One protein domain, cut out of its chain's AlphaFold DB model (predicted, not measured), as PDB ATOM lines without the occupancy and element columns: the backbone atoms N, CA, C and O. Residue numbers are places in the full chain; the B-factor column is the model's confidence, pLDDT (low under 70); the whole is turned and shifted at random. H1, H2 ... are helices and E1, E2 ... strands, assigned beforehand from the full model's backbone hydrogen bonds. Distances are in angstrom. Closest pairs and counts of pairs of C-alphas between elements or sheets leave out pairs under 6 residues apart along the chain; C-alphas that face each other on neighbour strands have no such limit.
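What this domain is: This is residues 136 to 234 of the 266 residues of the protein "Ephrin_rec_like domain-containing protein" of Elysia chlorotica (UniProt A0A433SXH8). With little regular structure, this is a body of loops round the small hairpin E1 and E2, from which the long helix H2 sticks out at one end and the loop of residues 145 to 151 at the other. The printed part has 99 residues, 34 of them in named elements, in the order E1, E2, H1, H2: a mixed class with one antiparallel sheet, E1 - E2. It is extended, with a radius of gyration of the C-alphas of 22.8 A, spanning 83 by 28 by 19 A.

Where its parts are: E1, residues 161 to 164, begins at C-alpha (27.570, 30.566, -40.366); E2 is residues 169 to 172. H1 is residues 203 to 206; H2, residues 213 to 234, is 32.4 A long and ends at (21.902, 32.145, 17.451).

How they stand to each other: In the hairpin, N 162 and O 171 are 2.8 A apart, within hydrogen-bond range. H2 is apart from E1, E2 and H1. In H2, 17 of 18 O i to N i+4 pairs are within range; H1 is too short for one.

The domain as a whole: The printed part has no cut. E2 to H1 is a long link of 30 residues. pLDDT is under 70 in 31 residues, among them 142 to 154.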
ATOM      1  N   LYS A 136      18.535  30.082 -47.312       71.75
ATOM      2  CA  LYS A 136      18.173  30.069 -45.892       71.75
ATOM      3  C   LYS A 136      19.371  30.520 -45.041       71.75
ATOM      4  O   LYS A 136      20.388  29.835 -45.028       71.75
ATOM      5  N   GLY A 137      19.217  31.624 -44.306       69.50
ATOM      6  CA  GLY A 137      20.265  32.195 -43.443       69.50
ATOM      7  C   GLY A 137      21.224  33.164 -44.145       69.50
ATOM      8  O   GLY A 137      22.256  33.506 -43.570       69.50
ATOM      9  N   SER A 138      20.910  33.586 -45.375       70.06
ATOM     10  CA  SER A 138      21.637  34.652 -46.067       70.06
ATOM     11  C   SER A 138      20.803  35.927 -46.166       70.06
ATOM     12  O   SER A 138      19.583  35.867 -46.362       70.06
ATOM     13  N   HIS A 139      21.475  37.075 -46.124       76.12
ATOM     14  CA  HIS A 139      20.843  38.392 -46.238       76.12
ATOM     15  C   HIS A 139      21.293  39.118 -47.503       76.12
ATOM     16  O   HIS A 139      22.410  38.919 -47.982       76.12
ATOM     17  N   VAL A 140      20.401  39.952 -48.040       72.38
ATOM     18  CA  VAL A 140      20.720  40.937 -49.083       72.38
ATOM     19  C   VAL A 140      20.822  42.290 -48.400       72.38
ATOM     20  O   VAL A 140      20.001  42.618 -47.539       72.38
ATOM     21  N   GLU A 141      21.854  43.045 -48.745       70.44
ATOM     22  CA  GLU A 141      22.091  44.372 -48.194       70.44
ATOM     23  C   GLU A 141      20.933  45.310 -48.573       70.44
ATOM     24  O   GLU A 141      20.401  45.251 -49.682       70.44
ATOM     25  N   LYS A 142      20.480  46.148 -47.631       64.75
ATOM     26  CA  LYS A 142      19.246  46.939 -47.803       64.75
ATOM     27  C   LYS A 142      19.308  47.923 -48.973       64.75
ATOM     28  O   LYS A 142      18.252  48.231 -49.527       64.75
ATOM     29  N   ASP A 143      20.509  48.344 -49.356       61.66
ATOM     30  CA  ASP A 143      20.745  49.381 -50.363       61.66
ATOM     31  C   ASP A 143      20.980  48.802 -51.775       61.66
ATOM     32  O   ASP A 143      21.118  49.538 -52.750       61.66
ATOM     33  N   GLU A 144      20.947  47.475 -51.910       58.38
ATOM     34  CA  GLU A 144      21.226  46.725 -53.136       58.38
ATOM     35  C   GLU A 144      19.934  46.127 -53.745       58.38
ATOM     36  O   GLU A 144      19.794  44.916 -53.905       58.38
ATOM     37  N   GLN A 145      18.928  46.958 -54.059       55.72
ATOM     38  CA  GLN A 145      17.615  46.475 -54.552       55.72
ATOM     39  C   GLN A 145      17.368  46.655 -56.060       55.72
ATOM     40  O   GLN A 145      16.362  46.165 -56.571       55.72
ATOM     41  N   PHE A 146      18.264  47.316 -56.798       52.16
ATOM     42  CA  PHE A 146      18.101  47.561 -58.235       52.16
ATOM     43  C   PHE A 146      19.359  47.166 -59.001       52.16
ATOM     44  O   PHE A 146      20.404  47.788 -58.832       52.16
ATOM     45  N   PHE A 147      19.257  46.158 -59.874       53.50
ATOM     46  CA  PHE A 147      20.394  45.696 -60.668       53.50
ATOM     47  C   PHE A 147      20.005  45.359 -62.102       53.50
ATOM     48  O   PHE A 147      19.164  44.495 -62.338       53.50
ATOM     49  N   ASP A 148      20.679  46.008 -63.054       54.44
ATOM     50  CA  ASP A 148      20.453  45.809 -64.489       54.44
ATOM     51  C   ASP A 148      21.257  44.637 -65.084       54.44
ATOM     52  O   ASP A 148      20.981  44.252 -66.215       54.44
ATOM     53  N   THR A 149      22.246  44.039 -64.396       51.09
ATOM     54  CA  THR A 149      23.109  43.035 -65.075       51.09
ATOM     55  C   THR A 149      23.799  41.948 -64.245       51.09
ATOM     56  O   THR A 149      24.371  41.043 -64.852       51.09
ATOM     57  N   ILE A 150      23.765  41.932 -62.906       51.16
ATOM     58  CA  ILE A 150      24.480  40.895 -62.134       51.16
ATOM     59  C   ILE A 150      23.611  40.394 -60.981       51.16
ATOM     60  O   ILE A 150      23.097  41.166 -60.181       51.16
ATOM     61  N   ILE A 151      23.420  39.074 -60.937       52.22
ATOM     62  CA  ILE A 151      22.685  38.355 -59.894       52.22
ATOM     63  C   ILE A 151      23.299  38.708 -58.532       52.22
ATOM     64  O   ILE A 151      24.507  38.508 -58.390       52.22
ATOM     65  N   PRO A 152      22.517  39.154 -57.527       51.50
ATOM     66  CA  PRO A 152      23.052  39.386 -56.194       51.50
ATOM     67  C   PRO A 152      23.600  38.061 -55.669       51.50
ATOM     68  O   PRO A 152      22.861  37.109 -55.400       51.50
ATOM     69  N   SER A 153      24.923  37.969 -55.581       60.00
ATOM     70  CA  SER A 153      25.568  36.946 -54.778       60.00
ATOM     71  C   SER A 153      25.112  37.199 -53.348       60.00
ATOM     72  O   SER A 153      25.371  38.281 -52.829       60.00
ATOM     73  N   CYS A 154      24.410  36.248 -52.731       60.72
ATOM     74  CA  CYS A 154      24.166  36.254 -51.291       60.72
ATOM     75  C   CYS A 154      25.535  36.314 -50.599       60.72
ATOM     76  O   CYS A 154      26.196  35.286 -50.474       60.72
ATOM     77  N   ARG A 155      26.007  37.523 -50.279       72.12
ATOM     78  CA  ARG A 155      27.390  37.746 -49.837       72.12
ATOM     79  C   ARG A 155      27.582  37.419 -48.370       72.12
ATOM     80  O   ARG A 155      28.679  37.048 -47.991       72.12
ATOM     81  N   TYR A 156      26.528  37.525 -47.566       85.38
ATOM     82  CA  TYR A 156      26.670  37.469 -46.119       85.38
ATOM     83  C   TYR A 156      25.768  36.406 -45.504       85.38
ATOM     84  O   TYR A 156      24.553  36.368 -45.735       85.38
ATOM     85  N   CYS A 157      26.395  35.548 -44.707       89.75
ATOM     86  CA  CYS A 157      25.727  34.587 -43.849       89.75
ATOM     87  C   CYS A 157      25.478  35.189 -42.461       89.75
ATOM     88  O   CYS A 157      26.198  36.088 -42.017       89.75
ATOM     89  N   ASP A 158      24.451  34.689 -41.772       90.56
ATOM     90  CA  ASP A 158      24.219  35.028 -40.367       90.56
ATOM     91  C   ASP A 158      25.426  34.689 -39.474       90.56
ATOM     92  O   ASP A 158      26.269  33.850 -39.793       90.56
ATOM     93  N   ARG A 159      25.471  35.322 -38.299       90.06
ATOM     94  CA  ARG A 159      26.442  35.017 -37.237       90.06
ATOM     95  C   ARG A 159      26.498  33.508 -36.958       90.06
ATOM     96  O   ARG A 159      25.457  32.864 -36.858       90.06
ATOM     97  N   GLY A 160      27.709  32.958 -36.841       90.19
ATOM     98  CA  GLY A 160      27.927  31.514 -36.646       90.19
ATOM     99  C   GLY A 160      27.870  30.652 -37.911       90.19
ATOM    100  O   GLY A 160      28.124  29.443 -37.832       90.19
ATOM    101  N   LEU A 161      27.562  31.240 -39.070       93.06
ATOM    102  CA  LEU A 161      27.570  30.566 -40.366       93.06
ATOM    103  C   LEU A 161      28.697  31.110 -41.261       93.06
ATOM    104  O   LEU A 161      29.054  32.279 -41.171       93.06
ATOM    105  N   TYR A 162      29.215  30.271 -42.155       92.44
ATOM    106  CA  TYR A 162      30.163  30.636 -43.209       92.44
ATOM    107  C   TYR A 162      29.611  30.245 -44.582       92.44
ATOM    108  O   TYR A 162      28.805  29.313 -44.687       92.44
ATOM    109  N   LEU A 163      30.028  30.952 -45.633       92.06
ATOM    110  CA  LEU A 163      29.569  30.686 -46.994       92.06
ATOM    111  C   LEU A 163      30.407  29.568 -47.622       92.06
ATOM    112  O   LEU A 163      31.550  29.778 -48.029       92.06
ATOM    113  N   ASP A 164      29.820  28.382 -47.772       91.06
ATOM    114  CA  ASP A 164      30.437  27.321 -48.560       91.06
ATOM    115  C   ASP A 164      30.314  27.668 -50.052       91.06
ATOM    116  O   ASP A 164      29.240  27.565 -50.653       91.06
ATOM    117  N   LYS A 165      31.435  28.081 -50.658       86.88
ATOM    118  CA  LYS A 165      31.524  28.455 -52.080       86.88
ATOM    119  C   LYS A 165      31.230  27.286 -53.025       86.88
ATOM    120  O   LYS A 165      30.862  27.535 -54.169       86.88
ATOM    121  N   VAL A 166      31.380  26.042 -52.567       88.75
ATOM    122  CA  VAL A 166      31.098  24.835 -53.356       88.75
ATOM    123  C   VAL A 166      29.604  24.520 -53.333       88.75
ATOM    124  O   VAL A 166      29.028  24.179 -54.364       88.75
ATOM    125  N   GLN A 167      28.965  24.645 -52.167       87.94
ATOM    126  CA  GLN A 167      27.535  24.349 -51.999       87.94
ATOM    127  C   GLN A 167      26.622  25.556 -52.245       87.94
ATOM    128  O   GLN A 167      25.404  25.392 -52.310       87.94
ATOM    129  N   HIS A 168      27.192  26.759 -52.370       85.12
ATOM    130  CA  HIS A 168      26.467  28.030 -52.404       85.12
ATOM    131  C   HIS A 168      25.466  28.164 -51.242       85.12
ATOM    132  O   HIS A 168      24.336  28.622 -51.422       85.12
ATOM    133  N   ALA A 169      25.875  27.732 -50.045       87.94
ATOM    134  CA  ALA A 169      25.027  27.677 -48.859       87.94
ATOM    135  C   ALA A 169      25.766  28.165 -47.609       87.94
ATOM    136  O   ALA A 169      26.968  27.955 -47.460       87.94
ATOM    137  N   CYS A 170      25.023  28.781 -46.689       92.38
ATOM    138  CA  CYS A 170      25.529  29.159 -45.376       92.38
ATOM    139  C   CYS A 170      25.537  27.935 -44.449       92.38
ATOM    140  O   CYS A 170      24.477  27.418 -44.081       92.38
ATOM    141  N   LEU A 171      26.724  27.461 -44.075       92.94
ATOM    142  CA  LEU A 171      26.923  26.306 -43.197       92.94
ATOM    143  C   LEU A 171      27.397  26.751 -41.815       92.94
ATOM    144  O   LEU A 171      28.050  27.775 -41.678       92.94
ATOM    145  N   ARG A 172      27.101  25.974 -40.766       93.38
ATOM    146  CA  ARG A 172      27.584  26.275 -39.408       93.38
ATOM    147  C   ARG A 172      29.092  26.138 -39.300       93.38
ATOM    148  O   ARG A 172      29.654  25.142 -39.756       93.38
ATOM    149  N   CYS A 173      29.710  27.085 -38.600       93.81
ATOM    150  CA  CYS A 173      31.123  27.009 -38.275       93.81
ATOM    151  C   CYS A 173      31.456  25.752 -37.453       93.81
ATOM    152  O   CYS A 173      30.704  25.384 -36.541       93.81
ATOM    153  N   PRO A 174      32.576  25.065 -37.758       91.62
ATOM    154  CA  PRO A 174      33.008  23.903 -36.996       91.62
ATOM    155  C   PRO A 174      33.316  24.273 -35.539       91.62
ATOM    156  O   PRO A 174      33.602  25.421 -35.195       91.62
ATOM    157  N   ARG A 175      33.273  23.274 -34.649       84.81
ATOM    158  CA  ARG A 175      33.609  23.464 -33.228       84.81
ATOM    159  C   ARG A 175      35.011  24.061 -33.080       84.81
ATOM    160  O   ARG A 175      35.934  23.610 -33.748       84.81
ATOM    161  N   GLY A 176      35.154  25.039 -32.184       86.25
ATOM    162  CA  GLY A 176      36.418  25.761 -31.997       86.25
ATOM    163  C   GLY A 176      36.596  26.973 -32.901       86.25
ATOM    164  O   GLY A 176      37.629  27.631 -32.821       86.25
ATOM    165  N   THR A 177      35.599  27.289 -33.725       91.69
ATOM    166  CA  THR A 177      35.613  28.463 -34.593       91.69
ATOM    167  C   THR A 177      34.325  29.273 -34.448       91.69
ATOM    168  O   THR A 177      33.314  28.759 -33.960       91.69
ATOM    169  N   TYR A 178      34.374  30.536 -34.860       91.62
ATOM    170  CA  TYR A 178      33.244  31.458 -34.890       91.62
ATOM    171  C   TYR A 178      33.310  32.322 -36.159       91.62
ATOM    172  O   TYR A 178      34.397  32.630 -36.648       91.62
ATOM    173  N   ALA A 179      32.163  32.751 -36.685       92.88
ATOM    174  CA  ALA A 179      32.089  33.709 -37.793       92.88
ATOM    175  C   ALA A 179      31.463  35.022 -37.314       92.88
ATOM    176  O   ALA A 179      30.459  35.023 -36.597       92.88
ATOM    177  N   ARG A 180      32.065  36.152 -37.703       88.94
ATOM    178  CA  ARG A 180      31.441  37.475 -37.543       88.94
ATOM    179  C   ARG A 180      30.441  37.697 -38.679       88.94
ATOM    180  O   ARG A 180      30.537  37.050 -39.715       88.94
ATOM    181  N   VAL A 181      29.507  38.630 -38.480       84.56
ATOM    182  CA  VAL A 181      28.696  39.160 -39.590       84.56
ATOM    183  C   VAL A 181      29.662  39.629 -40.677       84.56
ATOM    184  O   VAL A 181      30.676  40.232 -40.333       84.56
ATOM    185  N   GLU A 182      29.362  39.308 -41.933       82.44
ATOM    186  CA  GLU A 182      30.158  39.643 -43.127       82.44
ATOM    187  C   GLU A 182      31.448  38.842 -43.370       82.44
ATOM    188  O   GLU A 182      32.127  39.090 -44.364       82.44
ATOM    189  N   ASN A 183      31.784  37.849 -42.543       81.25
ATOM    190  CA  ASN A 183      32.944  37.002 -42.828       81.25
ATOM    191  C   ASN A 183      32.571  35.768 -43.660       81.25
ATOM    192  O   ASN A 183      31.721  34.973 -43.262       81.25
ATOM    193  N   ASP A 184      33.300  35.566 -44.759       87.38
ATOM    194  CA  ASP A 184      33.237  34.348 -45.580       87.38
ATOM    195  C   ASP A 184      33.781  33.112 -44.844       87.38
ATOM    196  O   ASP A 184      33.398  31.989 -45.169       87.38
ATOM    197  N   ASP A 185      34.655  33.319 -43.851       92.50
ATOM    198  CA  ASP A 185      35.431  32.269 -43.194       92.50
ATOM    199  C   ASP A 185      35.201  32.218 -41.674       92.50
ATOM    200  O   ASP A 185      35.042  33.238 -40.990       92.50
ATOM    201  N   CYS A 186      35.261  31.006 -41.118       94.00
ATOM    202  CA  CYS A 186      35.255  30.788 -39.676       94.00
ATOM    203  C   CYS A 186      36.639  31.067 -39.082       94.00
ATOM    204  O   CYS A 186      37.634  30.443 -39.451       94.00
ATOM    205  N   LEU A 187      36.695  31.970 -38.108       93.25
ATOM    206  CA  LEU A 187      37.910  32.303 -37.376       93.25
ATOM    207  C   LEU A 187      38.079  31.363 -36.175       93.25
ATOM    208  O   LEU A 187      37.086  31.039 -35.518       93.25
ATOM    209  N   PRO A 188      39.307  30.937 -35.837       91.44
ATOM    210  CA  PRO A 188      39.543  30.160 -34.627       91.44
ATOM    211  C   PRO A 188      39.152  30.974 -33.389       91.44
ATOM    212  O   PRO A 188      39.466  32.163 -33.291       91.44
ATOM    213  N   CYS A 189      38.479  30.335 -32.431       89.50
ATOM    214  CA  CYS A 189      38.247  30.942 -31.127       89.50
ATOM    215  C   CYS A 189      39.614  31.252 -30.486       89.50
ATOM    216  O   CYS A 189      40.470  30.363 -30.441       89.50
ATOM    217  N   PRO A 190      39.846  32.481 -29.990       88.19
ATOM    218  CA  PRO A 190      41.069  32.801 -29.266       88.19
ATOM    219  C   PRO A 190      41.170  31.876 -28.050       88.19
ATOM    220  O   PRO A 190      40.303  31.893 -27.177       88.19
ATOM    221  N   LEU A 191      42.191  31.018 -28.056       70.69
ATOM    222  CA  LEU A 191      42.439  29.984 -27.055       70.69
ATOM    223  C   LEU A 191      42.319  30.548 -25.638       70.69
ATOM    224  O   LEU A 191      43.147  31.339 -25.195       70.69
ATOM    225  N   VAL A 192      41.326  30.059 -24.904       57.31
ATOM    226  CA  VAL A 192      41.519  29.779 -23.486       57.31
ATOM    227  C   VAL A 192      41.820  28.285 -23.451       57.31
ATOM    228  O   VAL A 192      40.997  27.491 -23.900       57.31
ATOM    229  N   GLU A 193      43.014  27.895 -23.010       58.16
ATOM    230  CA  GLU A 193      43.558  26.518 -23.015       58.16
ATOM    231  C   GLU A 193      42.707  25.457 -22.282       58.16
ATOM    232  O   GLU A 193      43.104  24.302 -22.154       58.16
ATOM    233  N   SER A 194      41.511  25.795 -21.816       50.03
ATOM    234  CA  SER A 194      40.704  24.941 -20.963       50.03
ATOM    235  C   SER A 194      39.283  24.773 -21.496       50.03
ATOM    236  O   SER A 194      38.447  25.662 -21.368       50.03
ATOM    237  N   ALA A 195      39.026  23.549 -21.960       52.06
ATOM    238  CA  ALA A 195      37.729  22.881 -22.061       52.06
ATOM    239  C   ALA A 195      36.843  23.188 -23.286       52.06
ATOM    240  O   ALA A 195      36.307  24.272 -23.456       52.06
ATOM    241  N   LYS A 196      36.627  22.129 -24.088       57.84
ATOM    242  CA  LYS A 196      35.493  21.903 -25.006       57.84
ATOM    243  C   LYS A 196      34.927  23.176 -25.647       57.84
ATOM    244  O   LYS A 196      33.868  23.660 -25.262       57.84
ATOM    245  N   SER A 197      35.579  23.642 -26.706       54.06
ATOM    246  CA  SER A 197      35.047  24.723 -27.528       54.06
ATOM    247  C   SER A 197      33.717  24.313 -28.173       54.06
ATOM    248  O   SER A 197      33.663  23.439 -29.049       54.06
ATOM    249  N   VAL A 198      32.632  24.939 -27.734       61.53
ATOM    250  CA  VAL A 198      31.332  24.884 -28.402       61.53
ATOM    251  C   VAL A 198      31.427  25.755 -29.660       61.53
ATOM    252  O   VAL A 198      32.108  26.775 -29.656       61.53
ATOM    253  N   SER A 199      30.828  25.327 -30.776       64.81
ATOM    254  CA  SER A 199      30.681  26.189 -31.958       64.81
ATOM    255  C   SER A 199      29.821  27.388 -31.564       64.81
ATOM    256  O   SER A 199      28.680  27.184 -31.142       64.81
ATOM    257  N   GLY A 200      30.383  28.589 -31.646       65.81
ATOM    258  CA  GLY A 200      29.740  29.816 -31.200       65.81
ATOM    259  C   GLY A 200      29.195  30.637 -32.359       65.81
ATOM    260  O   GLY A 200      29.859  30.757 -33.390       65.81
ATOM    261  N   ASP A 201      28.024  31.243 -32.174       76.69
ATOM    262  CA  ASP A 201      27.494  32.223 -33.124       76.69
ATOM    263  C   ASP A 201      28.252  33.559 -32.995       76.69
ATOM    264  O   ASP A 201      28.289  34.379 -33.910       76.69
ATOM    265  N   SER A 202      28.919  33.784 -31.865       80.88
ATOM    266  CA  SER A 202      29.631  35.015 -31.542       80.88
ATOM    267  C   SER A 202      30.932  34.756 -30.779       80.88
ATOM    268  O   SER A 202      31.140  33.694 -30.195       80.88
ATOM    269  N   LEU A 203      31.811  35.764 -30.724       81.44
ATOM    270  CA  LEU A 203      33.033  35.704 -29.913       81.44
ATOM    271  C   LEU A 203      32.718  35.433 -28.428       81.44
ATOM    272  O   LEU A 203      33.464  34.726 -27.761       81.44
ATOM    273  N   SER A 204      31.600  35.953 -27.912       78.69
ATOM    274  CA  SER A 204      31.138  35.682 -26.543       78.69
ATOM    275  C   SER A 204      30.812  34.211 -26.300       78.69
ATOM    276  O   SER A 204      31.015  33.730 -25.189       78.69
ATOM    277  N   ASP A 205      30.382  33.476 -27.326       77.12
ATOM    278  CA  ASP A 205      30.081  32.049 -27.195       77.12
ATOM    279  C   ASP A 205      31.358  31.214 -27.075       77.12
ATOM    280  O   ASP A 205      31.355  30.216 -26.352       77.12
ATOM    281  N   CYS A 206      32.472  31.658 -27.678       77.38
ATOM    282  CA  CYS A 206      33.793  31.061 -27.436       77.38
ATOM    283  C   CYS A 206      34.198  31.150 -25.952       77.38
ATOM    284  O   CYS A 206      34.928  30.288 -25.468       77.38
ATOM    285  N   TYR A 207      33.716  32.170 -25.229       73.50
ATOM    286  CA  TYR A 207      33.959  32.378 -23.798       73.50
ATOM    287  C   TYR A 207      32.804  31.928 -22.913       73.50
ATOM    288  O   TYR A 207      32.834  32.203 -21.711       73.50
ATOM    289  N   SER A 208      31.795  31.242 -23.462       63.09
ATOM    290  CA  SER A 208      30.805  30.563 -22.635       63.09
ATOM    291  C   SER A 208      31.501  29.390 -21.950       63.09
ATOM    292  O   SER A 208      31.444  28.235 -22.366       63.09
ATOM    293  N   VAL A 209      32.239  29.729 -20.889       59.84
ATOM    294  CA  VAL A 209      32.705  28.799 -19.879       59.84
ATOM    295  C   VAL A 209      31.462  28.009 -19.561       59.84
ATOM    296  O   VAL A 209      30.479  28.570 -19.073       59.84
ATOM    297  N   SER A 210      31.466  26.730 -19.924       59.41
ATOM    298  CA  SER A 210      30.480  25.805 -19.414       59.41
ATOM    299  C   SER A 210      30.673  25.869 -17.909       59.41
ATOM    300  O   SER A 210      31.571  25.220 -17.368       59.41
ATOM    301  N   VAL A 211      29.920  26.748 -17.248       59.12
ATOM    302  CA  VAL A 211      29.838  26.794 -15.804       59.12
ATOM    303  C   VAL A 211      29.267  25.434 -15.495       59.12
ATOM    304  O   VAL A 211      28.088  25.171 -15.733       59.12
ATOM    305  N   CYS A 212      30.158  24.511 -15.149       62.91
ATOM    306  CA  CYS A 212      29.795  23.131 -14.956       62.91
ATOM    307  C   CYS A 212      28.693  23.170 -13.901       62.91
ATOM    308  O   CYS A 212      28.916  23.707 -12.814       62.91
ATOM    309  N   SER A 213      27.483  22.707 -14.223       60.25
ATOM    310  CA  SER A 213      26.362  22.802 -13.281       60.25
ATOM    311  C   SER A 213      26.685  22.093 -11.958       60.25
ATOM    312  O   SER A 213      26.155  22.465 -10.916       60.25
ATOM    313  N   SER A 214      27.633  21.147 -11.971       63.00
ATOM    314  CA  SER A 214      28.187  20.522 -10.767       63.00
ATOM    315  C   SER A 214      29.073  21.451  -9.922       63.00
ATOM    316  O   SER A 214      29.152  21.265  -8.712       63.00
ATOM    317  N   CYS A 215      29.716  22.465 -10.505       61.75
ATOM    318  CA  CYS A 215      30.507  23.453  -9.762       61.75
ATOM    319  C   CYS A 215      29.617  24.460  -9.023       61.75
ATOM    320  O   CYS A 215      29.929  24.830  -7.894       61.75
ATOM    321  N   VAL A 216      28.478  24.848  -9.612       72.75
ATOM    322  CA  VAL A 216      27.511  25.742  -8.943       72.75
ATOM    323  C   VAL A 216      26.917  25.070  -7.704       72.75
ATOM    324  O   VAL A 216      26.726  25.720  -6.678       72.75
ATOM    325  N   TYR A 217      26.678  23.756  -7.768       77.56
ATOM    326  CA  TYR A 217      26.093  23.008  -6.657       77.56
ATOM    327  C   TYR A 217      26.992  23.003  -5.413       77.56
ATOM    328  O   TYR A 217      26.518  23.275  -4.313       77.56
ATOM    329  N   ASN A 218      28.299  22.776  -5.585       74.56
ATOM    330  CA  ASN A 218      29.231  22.762  -4.455       74.56
ATOM    331  C   ASN A 218      29.391  24.150  -3.817       74.56
ATOM    332  O   ASN A 218      29.442  24.252  -2.594       74.56
ATOM    333  N   GLN A 219      29.377  25.221  -4.616       75.44
ATOM    334  CA  GLN A 219      29.502  26.580  -4.083       75.44
ATOM    335  C   GLN A 219      28.241  27.041  -3.330       75.44
ATOM    336  O   GLN A 219      28.341  27.745  -2.326       75.44
ATOM    337  N   MET A 220      27.050  26.608  -3.760       78.50
ATOM    338  CA  MET A 220      25.814  26.882  -3.014       78.50
ATOM    339  C   MET A 220      25.691  26.047  -1.734       78.50
ATOM    340  O   MET A 220      25.152  26.538  -0.741       78.50
ATOM    341  N   LEU A 221      26.205  24.813  -1.729       86.19
ATOM    342  CA  LEU A 221      26.143  23.937  -0.559       86.19
ATOM    343  C   LEU A 221      27.001  24.467   0.600       86.19
ATOM    344  O   LEU A 221      26.544  24.466   1.744       86.19
ATOM    345  N   GLU A 222      28.198  24.989   0.312       85.50
ATOM    346  CA  GLU A 222      29.041  25.624   1.336       85.50
ATOM    347  C   GLU A 222      28.379  26.877   1.926       85.50
ATOM    348  O   GLU A 222      28.346  27.045   3.147       85.50
ATOM    349  N   GLY A 223      27.763  27.714   1.082       90.06
ATOM    350  CA  GLY A 223      27.019  28.886   1.546       90.06
ATOM    351  C   GLY A 223      25.842  28.523   2.461       90.06
ATOM    352  O   GLY A 223      25.637  29.159   3.495       90.06
ATOM    353  N   PHE A 224      25.094  27.466   2.128       93.75
ATOM    354  CA  PHE A 224      23.941  27.030   2.919       93.75
ATOM    355  C   PHE A 224      24.339  26.492   4.301       93.75
ATOM    356  O   PHE A 224      23.691  26.822   5.298       93.75
ATOM    357  N   LEU A 225      25.429  25.723   4.393       94.00
ATOM    358  CA  LEU A 225      25.925  25.196   5.669       94.00
ATOM    359  C   LEU A 225      26.338  26.312   6.639       94.00
ATOM    360  O   LEU A 225      26.046  26.215   7.832       94.00
ATOM    361  N   ILE A 226      26.943  27.393   6.138       95.12
ATOM    362  CA  ILE A 226      27.315  28.555   6.961       95.12
ATOM    363  C   ILE A 226      26.065  29.240   7.524       95.12
ATOM    364  O   ILE A 226      26.013  29.538   8.719       95.12
ATOM    365  N   VAL A 227      25.036  29.446   6.695       95.44
ATOM    366  CA  VAL A 227      23.776  30.077   7.123       95.44
ATOM    367  C   VAL A 227      23.067  29.222   8.175       95.44
ATOM    368  O   VAL A 227      22.681  29.734   9.227       95.44
ATOM    369  N   VAL A 228      22.954  27.909   7.948       96.56
ATOM    370  CA  VAL A 228      22.345  26.984   8.921       96.56
ATOM    371  C   VAL A 228      23.143  26.960  10.226       96.56
ATOM    372  O   VAL A 228      22.554  27.071  11.301       96.56
ATOM    373  N   SER A 229      24.476  26.893  10.153       96.44
ATOM    374  CA  SER A 229      25.340  26.935  11.338       96.44
ATOM    375  C   SER A 229      25.161  28.233  12.129       96.44
ATOM    376  O   SER A 229      25.082  28.195  13.357       96.44
ATOM    377  N   PHE A 230      25.069  29.378  11.450       97.00
ATOM    378  CA  PHE A 230      24.877  30.676  12.094       97.00
ATOM    379  C   PHE A 230      23.530  30.755  12.827       97.00
ATOM    380  O   PHE A 230      23.475  31.181  13.983       97.00
ATOM    381  N   HIS A 231      22.452  30.269  12.206       97.06
ATOM    382  CA  HIS A 231      21.135  30.227  12.840       97.06
ATOM    383  C   HIS A 231      21.073  29.272  14.033       97.06
ATOM    384  O   HIS A 231      20.478  29.622  15.053       97.06
ATOM    385  N   LEU A 232      21.719  28.105  13.950       97.12
ATOM    386  CA  LEU A 232      21.815  27.182  15.083       97.12
ATOM    387  C   LEU A 232      22.578  27.813  16.256       97.12
ATOM    388  O   LEU A 232      22.114  27.730  17.392       97.12
ATOM    389  N   CYS A 233      23.686  28.513  15.995       97.56
ATOM    390  CA  CYS A 233      24.419  29.249  17.030       97.56
ATOM    391  C   CYS A 233      23.556  30.332  17.691       97.56
ATOM    392  O   CYS A 233      23.510  30.408  18.919       97.56
ATOM    393  N   ILE A 234      22.825  31.134  16.908       97.56
ATOM    394  CA  ILE A 234      21.902  32.145  17.451       97.56
ATOM    395  C   ILE A 234      20.827  31.489  18.320       97.56
ATOM    396  O   ILE A 234      20.557  31.955  19.426       97.56
TER     397      ILE A 234